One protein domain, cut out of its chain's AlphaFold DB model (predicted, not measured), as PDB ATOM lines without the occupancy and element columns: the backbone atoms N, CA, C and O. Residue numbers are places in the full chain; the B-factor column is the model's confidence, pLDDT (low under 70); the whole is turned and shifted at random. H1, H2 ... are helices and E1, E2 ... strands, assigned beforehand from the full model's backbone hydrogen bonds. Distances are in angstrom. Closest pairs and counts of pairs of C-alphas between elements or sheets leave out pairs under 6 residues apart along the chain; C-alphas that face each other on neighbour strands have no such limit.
ATOM      1  N   VAL A 493     103.462 109.294 126.788       65.38
ATOM      2  CA  VAL A 493     104.302 108.510 125.870       65.38
ATOM      3  C   VAL A 493     105.648 108.268 126.549       65.38
ATOM      4  O   VAL A 493     106.357 109.217 126.907       65.38
ATOM      5  N   THR A 494     106.005 107.000 126.767       65.81
ATOM      6  CA  THR A 494     107.247 106.639 127.465       65.81
ATOM      7  C   THR A 494     108.431 106.516 126.497       65.81
ATOM      8  O   THR A 494     108.274 106.548 125.276       65.81
ATOM      9  N   LEU A 495     109.643 106.337 127.042       56.88
ATOM     10  CA  LEU A 495     110.880 106.119 126.270       56.88
ATOM     11  C   LEU A 495     110.754 105.008 125.208       56.88
ATOM     12  O   LEU A 495     111.396 105.073 124.157       56.88
ATOM     13  N   ASN A 496     109.955 103.984 125.510       55.69
ATOM     14  CA  ASN A 496     109.800 102.798 124.676       55.69
ATOM     15  C   ASN A 496     108.796 103.017 123.535       55.69
ATOM     16  O   ASN A 496     108.934 102.384 122.491       55.69
ATOM     17  N   ASP A 497     107.823 103.908 123.738       59.09
ATOM     18  CA  ASP A 497     106.679 104.108 122.843       59.09
ATOM     19  C   ASP A 497     106.968 105.133 121.738       59.09
ATOM     20  O   ASP A 497     106.414 105.015 120.646       59.09
ATOM     21  N   ILE A 498     107.884 106.085 121.982       61.25
ATOM     22  CA  ILE A 498     108.409 106.969 120.930       61.25
ATOM     23  C   ILE A 498     108.948 106.113 119.782       61.25
ATOM     24  O   ILE A 498     109.883 105.327 119.956       61.25
ATOM     25  N   SER A 499     108.389 106.293 118.587       56.66
ATOM     26  CA  SER A 499     109.001 105.835 117.338       56.66
ATOM     27  C   SER A 499     110.013 106.874 116.840       56.66
ATOM     28  O   SER A 499     109.960 108.041 117.226       56.66
ATOM     29  N   SER A 500     110.948 106.480 115.973       54.19
ATOM     30  CA  SER A 500     111.973 107.402 115.446       54.19
ATOM     31  C   SER A 500     111.399 108.545 114.585       54.19
ATOM     32  O   SER A 500     112.094 109.541 114.354       54.19
ATOM     33  N   ASP A 501     110.137 108.404 114.171       55.69
ATOM     34  CA  ASP A 501     109.400 109.288 113.267       55.69
ATOM     35  C   ASP A 501     108.185 109.957 113.948       55.69
ATOM     36  O   ASP A 501     107.351 110.557 113.269       55.69
ATOM     37  N   GLU A 502     108.048 109.872 115.281       65.12
ATOM     38  CA  GLU A 502     107.003 110.636 115.975       65.12
ATOM     39  C   GLU A 502     107.273 112.145 115.889       65.12
ATOM     40  O   GLU A 502     108.348 112.635 116.239       65.12
ATOM     41  N   GLN A 503     106.259 112.889 115.450       66.94
ATOM     42  CA  GLN A 503     106.248 114.346 115.490       66.94
ATOM     43  C   GLN A 503     105.851 114.816 116.897       66.94
ATOM     44  O   GLN A 503     104.929 114.267 117.501       66.94
ATOM     45  N   TYR A 504     106.518 115.857 117.399       74.62
ATOM     46  CA  TYR A 504     106.163 116.508 118.662       74.62
ATOM     47  C   TYR A 504     104.720 117.041 118.642       74.62
ATOM     48  O   TYR A 504     104.359 117.846 117.780       74.62
ATOM     49  N   ASP A 505     103.932 116.620 119.629       73.81
ATOM     50  CA  ASP A 505     102.569 117.071 119.906       73.81
ATOM     51  C   ASP A 505     102.550 117.865 121.231       73.81
ATOM     52  O   ASP A 505     102.845 117.285 122.279       73.81
ATOM     53  N   PRO A 506     102.199 119.169 121.224       73.50
ATOM     54  CA  PRO A 506     102.203 120.008 122.425       73.50
ATOM     55  C   PRO A 506     101.137 119.619 123.459       73.50
ATOM     56  O   PRO A 506     101.184 120.129 124.579       73.50
ATOM     57  N   ASP A 507     100.180 118.743 123.122       76.06
ATOM     58  CA  ASP A 507      99.195 118.229 124.073       76.06
ATOM     59  C   ASP A 507      99.548 116.864 124.683       76.06
ATOM     60  O   ASP A 507      99.029 116.530 125.755       76.06
ATOM     61  N   THR A 508     100.478 116.121 124.084       77.94
ATOM     62  CA  THR A 508     101.015 114.866 124.628       77.94
ATOM     63  C   THR A 508     102.046 115.149 125.732       77.94
ATOM     64  O   THR A 508     102.838 116.088 125.647       77.94
ATOM     65  N   ALA A 509     102.050 114.338 126.796       78.12
ATOM     66  CA  ALA A 509     103.080 114.390 127.834       78.12
ATOM     67  C   ALA A 509     104.131 113.305 127.572       78.12
ATOM     68  O   ALA A 509     103.830 112.113 127.587       78.12
ATOM     69  N   TYR A 510     105.375 113.709 127.340       79.12
ATOM     70  CA  TYR A 510     106.468 112.792 127.042       79.12
ATOM     71  C   TYR A 510     107.321 112.537 128.287       79.12
ATOM     72  O   TYR A 510     107.685 113.469 129.000       79.12
ATOM     73  N   GLY A 511     107.682 111.275 128.533       76.88
ATOM     74  CA  GLY A 511     108.756 110.924 129.466       76.88
ATOM     75  C   GLY A 511     108.551 111.327 130.934       76.88
ATOM     76  O   GLY A 511     109.541 111.533 131.638       76.88
ATOM     77  N   SER A 512     107.318 111.423 131.441       78.94
ATOM     78  CA  SER A 512     107.053 111.806 132.844       78.94
ATOM     79  C   SER A 512     107.719 110.877 133.869       78.94
ATOM     80  O   SER A 512     108.103 111.331 134.944       78.94
ATOM     81  N   SER A 513     107.996 109.619 133.514       77.50
ATOM     82  CA  SER A 513     108.816 108.683 134.304       77.50
ATOM     83  C   SER A 513     110.278 109.119 134.549       77.50
ATOM     84  O   SER A 513     110.959 108.543 135.402       77.50
ATOM     85  N   PHE A 514     110.775 110.156 133.862       81.50
ATOM     86  CA  PHE A 514     112.064 110.800 134.152       81.50
ATOM     87  C   PHE A 514     111.978 111.923 135.199       81.50
ATOM     88  O   PHE A 514     113.024 112.442 135.607       81.50
ATOM     89  N   LEU A 515     110.772 112.288 135.653       83.69
ATOM     90  CA  LEU A 515     110.558 113.143 136.819       83.69
ATOM     91  C   LEU A 515     110.775 112.319 138.092       83.69
ATOM     92  O   LEU A 515     110.115 111.308 138.314       83.69
ATOM     93  N   VAL A 516     111.704 112.746 138.947       83.94
ATOM     94  CA  VAL A 516     111.998 112.065 140.214       83.94
ATOM     95  C   VAL A 516     111.606 112.943 141.402       83.94
ATOM     96  O   VAL A 516     112.068 114.088 141.467       83.94
ATOM     97  N   PRO A 517     110.810 112.427 142.361       79.81
ATOM     98  CA  PRO A 517     110.510 113.129 143.600       79.81
ATOM     99  C   PRO A 517     111.736 113.186 144.524       79.81
ATOM    100  O   PRO A 517     112.409 112.187 144.783       79.81
ATOM    101  N   VAL A 518     112.002 114.383 145.036       79.62
ATOM    102  CA  VAL A 518     113.014 114.738 146.041       79.62
ATOM    103  C   VAL A 518     112.348 115.759 146.993       79.62
ATOM    104  O   VAL A 518     111.225 115.533 147.433       79.62
ATOM    105  N   ALA A 519     112.951 116.919 147.275       78.44
ATOM    106  CA  ALA A 519     112.306 118.040 147.981       78.44
ATOM    107  C   ALA A 519     111.410 118.895 147.042       78.44
ATOM    108  O   ALA A 519     111.414 120.122 147.106       78.44
ATOM    109  N   GLY A 520     110.723 118.235 146.109       83.31
ATOM    110  CA  GLY A 520     110.192 118.766 144.848       83.31
ATOM    111  C   GLY A 520     110.400 117.717 143.748       83.31
ATOM    112  O   GLY A 520     110.592 116.548 144.069       83.31
ATOM    113  N   PHE A 521     110.409 118.098 142.475       85.12
ATOM    114  CA  PHE A 521     110.522 117.170 141.341       85.12
ATOM    115  C   PHE A 521     111.660 117.587 140.411       85.12
ATOM    116  O   PHE A 521     111.757 118.756 140.049       85.12
ATOM    117  N   ILE A 522     112.524 116.652 140.009       82.81
ATOM    118  CA  ILE A 522     113.620 116.920 139.063       82.81
ATOM    119  C   ILE A 522     113.509 116.039 137.821       82.81
ATOM    120  O   ILE A 522     113.412 114.819 137.922       82.81
ATOM    121  N   CYS A 523     113.555 116.656 136.640       87.75
ATOM    122  CA  CYS A 523     113.645 115.934 135.374       87.75
ATOM    123  C   CYS A 523     115.089 115.484 135.122       87.75
ATOM    124  O   CYS A 523     115.969 116.325 134.947       87.75
ATOM    125  N   LYS A 524     115.334 114.172 135.032       83.25
ATOM    126  CA  LYS A 524     116.663 113.604 134.728       83.25
ATOM    127  C   LYS A 524     117.187 113.925 133.323       83.25
ATOM    128  O   LYS A 524     118.396 113.936 133.126       83.25
ATOM    129  N   LEU A 525     116.302 114.170 132.356       83.44
ATOM    130  CA  LEU A 525     116.676 114.452 130.961       83.44
ATOM    131  C   LEU A 525     117.081 115.912 130.736       83.44
ATOM    132  O   LEU A 525     117.859 116.208 129.834       83.44
ATOM    133  N   CYS A 526     116.561 116.830 131.552       83.00
ATOM    134  CA  CYS A 526     116.768 118.272 131.388       83.00
ATOM    135  C   CYS A 526     117.451 118.932 132.596       83.00
ATOM    136  O   CYS A 526     117.765 120.118 132.540       83.00
ATOM    137  N   ASN A 527     117.654 118.188 133.691       81.06
ATOM    138  CA  ASN A 527     118.209 118.638 134.975       81.06
ATOM    139  C   ASN A 527     117.538 119.903 135.548       81.06
ATOM    140  O   ASN A 527     118.163 120.693 136.255       81.06
ATOM    141  N   LYS A 528     116.243 120.090 135.257       80.12
ATOM    142  CA  LYS A 528     115.417 121.188 135.777       80.12
ATOM    143  C   LYS A 528     114.588 120.715 136.968       80.12
ATOM    144  O   LYS A 528     114.041 119.610 136.949       80.12
ATOM    145  N   PHE A 529     114.517 121.563 137.990       84.88
ATOM    146  CA  PHE A 529     113.789 121.335 139.236       84.88
ATOM    147  C   PHE A 529     112.467 122.116 139.255       84.88
ATOM    148  O   PHE A 529     112.404 123.254 138.795       84.88
ATOM    149  N   TYR A 530     111.434 121.501 139.825       81.06
ATOM    150  CA  TYR A 530     110.055 121.977 139.876       81.06
ATOM    151  C   TYR A 530     109.489 121.780 141.284       81.06
ATOM    152  O   TYR A 530     109.754 120.774 141.939       81.06
ATOM    153  N   HIS A 531     108.669 122.718 141.756       78.12
ATOM    154  CA  HIS A 531     108.066 122.621 143.091       78.12
ATOM    155  C   HIS A 531     106.900 121.622 143.177       78.12
ATOM    156  O   HIS A 531     106.590 121.155 144.269       78.12
ATOM    157  N   PHE A 532     106.270 121.280 142.047       80.75
ATOM    158  CA  PHE A 532     105.089 120.417 141.988       80.75
ATOM    159  C   PHE A 532     105.175 119.437 140.814       80.75
ATOM    160  O   PHE A 532     105.692 119.771 139.749       80.75
ATOM    161  N   GLU A 533     104.616 118.243 141.005       81.19
ATOM    162  CA  GLU A 533     104.552 117.188 139.988       81.19
ATOM    163  C   GLU A 533     103.707 117.614 138.787       81.19
ATOM    164  O   GLU A 533     104.118 117.465 137.643       81.19
ATOM    165  N   SER A 534     102.556 118.237 139.054       76.00
ATOM    166  CA  SER A 534     101.616 118.695 138.032       76.00
ATOM    167  C   SER A 534     102.191 119.794 137.138       76.00
ATOM    168  O   SER A 534     101.935 119.779 135.938       76.00
ATOM    169  N   SER A 535     103.004 120.722 137.661       78.06
ATOM    170  CA  SER A 535     103.666 121.710 136.798       78.06
ATOM    171  C   SER A 535     104.774 121.069 135.962       78.06
ATOM    172  O   SER A 535     104.857 121.339 134.768       78.06
ATOM    173  N   ALA A 536     105.561 120.152 136.532       78.00
ATOM    174  CA  ALA A 536     106.550 119.396 135.770       78.00
ATOM    175  C   ALA A 536     105.902 118.555 134.646       78.00
ATOM    176  O   ALA A 536     106.329 118.633 133.496       78.00
ATOM    177  N   ALA A 537     104.832 117.815 134.937       76.19
ATOM    178  CA  ALA A 537     104.137 116.989 133.952       76.19
ATOM    179  C   ALA A 537     103.418 117.828 132.875       76.19
ATOM    180  O   ALA A 537     103.564 117.558 131.685       76.19
ATOM    181  N   HIS A 538     102.667 118.867 133.263       72.62
ATOM    182  CA  HIS A 538     101.816 119.606 132.323       72.62
ATOM    183  C   HIS A 538     102.504 120.766 131.589       72.62
ATOM    184  O   HIS A 538     102.008 121.146 130.533       72.62
ATOM    185  N   THR A 539     103.615 121.330 132.091       79.31
ATOM    186  CA  THR A 539     104.334 122.420 131.389       79.31
ATOM    187  C   THR A 539     105.747 122.054 130.940       79.31
ATOM    188  O   THR A 539     106.244 122.665 129.996       79.31
ATOM    189  N   HIS A 540     106.396 121.058 131.559       86.81
ATOM    190  CA  HIS A 540     107.736 120.628 131.150       86.81
ATOM    191  C   HIS A 540     107.746 119.341 130.318       86.81
ATOM    192  O   HIS A 540     108.348 119.352 129.252       86.81
ATOM    193  N   CYS A 541     107.075 118.263 130.726       82.94
ATOM    194  CA  CYS A 541     107.003 117.034 129.917       82.94
ATOM    195  C   CYS A 541     106.204 117.206 128.611       82.94
ATOM    196  O   CYS A 541     106.370 116.418 127.684       82.94
ATOM    197  N   LYS A 542     105.394 118.268 128.505       84.75
ATOM    198  CA  LYS A 542     104.780 118.722 127.247       84.75
ATOM    199  C   LYS A 542     105.679 119.625 126.381       84.75
ATOM    200  O   LYS A 542     105.234 120.063 125.331       84.75
ATOM    201  N   SER A 543     106.899 119.988 126.803       84.06
ATOM    202  CA  SER A 543     107.706 120.991 126.086       84.06
ATOM    203  C   SER A 543     108.655 120.384 125.049       84.06
ATOM    204  O   SER A 543     109.260 119.337 125.277       84.06
ATOM    205  N   LEU A 544     108.840 121.081 123.921       81.88
ATOM    206  CA  LEU A 544     109.703 120.642 122.815       81.88
ATOM    207  C   LEU A 544     111.119 120.271 123.290       81.88
ATOM    208  O   LEU A 544     111.595 119.179 122.995       81.88
ATOM    209  N   LYS A 545     111.730 121.098 124.151       82.81
ATOM    210  CA  LYS A 545     113.058 120.822 124.735       82.81
ATOM    211  C   LYS A 545     113.104 119.583 125.647       82.81
ATOM    212  O   LYS A 545     114.182 119.054 125.901       82.81
ATOM    213  N   HIS A 546     111.969 119.104 126.167       87.38
ATOM    214  CA  HIS A 546     111.905 117.805 126.848       87.38
ATOM    215  C   HIS A 546     111.862 116.657 125.833       87.38
ATOM    216  O   HIS A 546     112.603 115.687 125.979       87.38
ATOM    217  N   PHE A 547     111.037 116.783 124.791       81.81
ATOM    218  CA  PHE A 547     110.923 115.804 123.710       81.81
ATOM    219  C   PHE A 547     112.256 115.601 122.963       81.81
ATOM    220  O   PHE A 547     112.688 114.467 122.763       81.81
ATOM    221  N   GLU A 548     112.966 116.685 122.640       85.19
ATOM    222  CA  GLU A 548     114.300 116.665 122.019       85.19
ATOM    223  C   GLU A 548     115.340 115.950 122.897       85.19
ATOM    224  O   GLU A 548     116.104 115.108 122.413       85.19
ATOM    225  N   ASN A 549     115.335 116.211 124.210       84.25
ATOM    226  CA  ASN A 549     116.226 115.536 125.154       84.25
ATOM    227  C   ASN A 549     115.864 114.052 125.341       84.25
ATOM    228  O   ASN A 549     116.762 113.222 125.473       84.25
ATOM    229  N   LEU A 550     114.573 113.698 125.322       84.44
ATOM    230  CA  LEU A 550     114.095 112.313 125.381       84.44
ATOM    231  C   LEU A 550     114.497 111.526 124.124       84.44
ATOM    232  O   LEU A 550     115.014 110.414 124.243       84.44
ATOM    233  N   ARG A 551     114.349 112.128 122.936       82.06
ATOM    234  CA  ARG A 551     114.832 111.582 121.658       82.06
ATOM    235  C   ARG A 551     116.346 111.355 121.689       82.06
ATOM    236  O   ARG A 551     116.803 110.238 121.464       82.06
ATOM    237  N   SER A 552     117.108 112.384 122.056       82.88
ATOM    238  CA  SER A 552     118.575 112.325 122.146       82.88
ATOM    239  C   SER A 552     119.050 111.255 123.137       82.88
ATOM    240  O   SER A 552     120.002 110.521 122.874       82.88
ATOM    241  N   TYR A 553     118.364 111.115 124.276       81.19
ATOM    242  CA  TYR A 553     118.649 110.072 125.259       81.19
ATOM    243  C   TYR A 553     118.341 108.665 124.723       81.19
ATOM    244  O   TYR A 553     119.143 107.754 124.924       81.19
ATOM    245  N   ARG A 554     117.232 108.485 123.994       82.31
ATOM    246  CA  ARG A 554     116.875 107.219 123.331       82.31
ATOM    247  C   ARG A 554     117.931 106.807 122.301       82.31
ATOM    248  O   ARG A 554     118.372 105.662 122.314       82.31
ATOM    249  N   GLU A 555     118.392 107.741 121.472       81.44
ATOM    250  CA  GLU A 555     119.450 107.510 120.476       81.44
ATOM    251  C   GLU A 555     120.791 107.116 121.140       81.44
ATOM    252  O   GLU A 555     121.434 106.155 120.714       81.44
ATOM    253  N   LEU A 556     121.167 107.762 122.254       78.88
ATOM    254  CA  LEU A 556     122.347 107.390 123.055       78.88
ATOM    255  C   LEU A 556     122.221 106.011 123.730       78.88
ATOM    256  O   LEU A 556     123.214 105.288 123.846       78.88
ATOM    257  N   VAL A 557     121.022 105.632 124.188       79.06
ATOM    258  CA  VAL A 557     120.756 104.304 124.774       79.06
ATOM    259  C   VAL A 557     120.863 103.202 123.717       79.06
ATOM    260  O   VAL A 557     121.424 102.147 124.013       79.06
ATOM    261  N   ILE A 558     120.400 103.453 122.486       78.19
ATOM    262  CA  ILE A 558     120.525 102.517 121.358       78.19
ATOM    263  C   ILE A 558     122.003 102.276 121.021       78.19
ATOM    264  O   ILE A 558     122.454 101.134 121.097       78.19
ATOM    265  N   GLN A 559     122.781 103.338 120.771       66.88
ATOM    266  CA  GLN A 559     124.217 103.234 120.447       66.88
ATOM    267  C   GLN A 559     124.995 102.443 121.515       66.88
ATOM    268  O   GLN A 559     125.783 101.549 121.207       66.88
ATOM    269  N   LYS A 560     124.714 102.710 122.798       65.38
ATOM    270  CA  LYS A 560     125.357 102.018 123.925       65.38
ATOM    271  C   LYS A 560     124.934 100.546 124.073       65.38
ATOM    272  O   LYS A 560     125.651  99.762 124.694       65.38
ATOM    273  N   GLY A 561     123.791 100.153 123.509       54.19
ATOM    274  CA  GLY A 561     123.367  98.754 123.413       54.19
ATOM    275  C   GLY A 561     124.146  97.958 122.357       54.19
ATOM    276  O   GLY A 561     124.415  96.772 122.557       54.19
ATOM    277  N   GLU A 562     124.553  98.607 121.265       51.16
ATOM    278  CA  GLU A 562     125.239  97.974 120.128       51.16
ATOM    279  C   GLU A 562     126.722  97.689 120.425       51.16
ATOM    280  O   GLU A 562     127.220  96.592 120.138       51.16
ATOM    281  N   GLU A 563     127.415  98.613 121.107       45.16
ATOM    282  CA  GLU A 563     128.793  98.410 121.594       45.16
ATOM    283  C   GLU A 563     128.919  97.145 122.468       45.16
ATOM    284  O   GLU A 563     129.912  96.413 122.391       45.16
ATOM    285  N   GLY A 564     127.875  96.834 123.247       44.88
ATOM    286  CA  GLY A 564     127.805  95.653 124.110       44.88
ATOM    287  C   GLY A 564     127.733  94.306 123.375       44.88
ATOM    288  O   GLY A 564     128.017  93.275 123.988       44.88
TER     289      GLY A 564
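This is residues 493 to 564 of the 718 residues of the protein "Matrin-type domain-containing protein" of Oryzias javanicus (UniProt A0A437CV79). A long helix, H2, runs out from a small body made of a two-stranded hairpin, E1 and E2, and a short helix, H1, near the hairpin, while a wide unnamed loop, residues 493 to 514, leads into E1. H1 turns a corner into H2, whose last residues, 556 to 564, stick out as a free arm. The printed part has 72 residues with two named strands and two named helices, in the order E1, E2, H1, H2; the sheet is E1 - E2, antiparallel. The class is mixed, helices and strands. The whole is compact, with a radius of gyration of the C-alphas of 12.6 A, and spans 38 by 26 by 16 A.

The printed part begins at C-alpha 493, at (104.302, 108.510, 125.870), and residues 493 to 514 hold no named element. E1, residues 515 to 518, begins at C-alpha 515, at (110.558, 113.143, 136.819), and is 9.7 A long. E2, residues 520 to 523, is 10.5 A long. H1, residues 533 to 540, is 10.0 A long. H2, residues 544 to 564, is 30.9 A long and ends at C-alpha 564, at (127.805, 95.653, 124.110).

E1 and E2 form a hairpin, antiparallel, with 146 degrees between their directions. N 516 and O 522 are 2.9 A apart and N 518 and O 520 2.8 A, both within hydrogen-bond range. Residues 521 to 522 of E2 also pair with residues 529 to 530, antiparallel. The closest C-alphas of E2 and H1 are those of Phe 521 and Glu 533, 6.1 A apart. Those of E1 and H1 are Leu 515 and Ala 536, 7.5 A apart. H1 and H2 are close but not clearly touching, with the closest C-alphas, those of His 540 and His 546, 6.6 A apart; their lines stand about perpendicular, at 85 degrees. H2 is apart from both E1 and E2. Every O i to N i+4 pair of H1 is within hydrogen-bond range, and 15 of 17 in H2.

The two C-alphas farthest apart, those of His 531 and Glu 563, are 38.4 A apart. Without residues 556 to 564, which stand free, the body of 63 residues spans 36 by 22 by 16 A. The printed part has no cut. The links E1 to E2 and H1 to H2 are tight, E2 to H1 is short, and no link is long. The mean pLDDT of the printed part is 75.4; residues 493 to 503 and 559 to 564 are under 70.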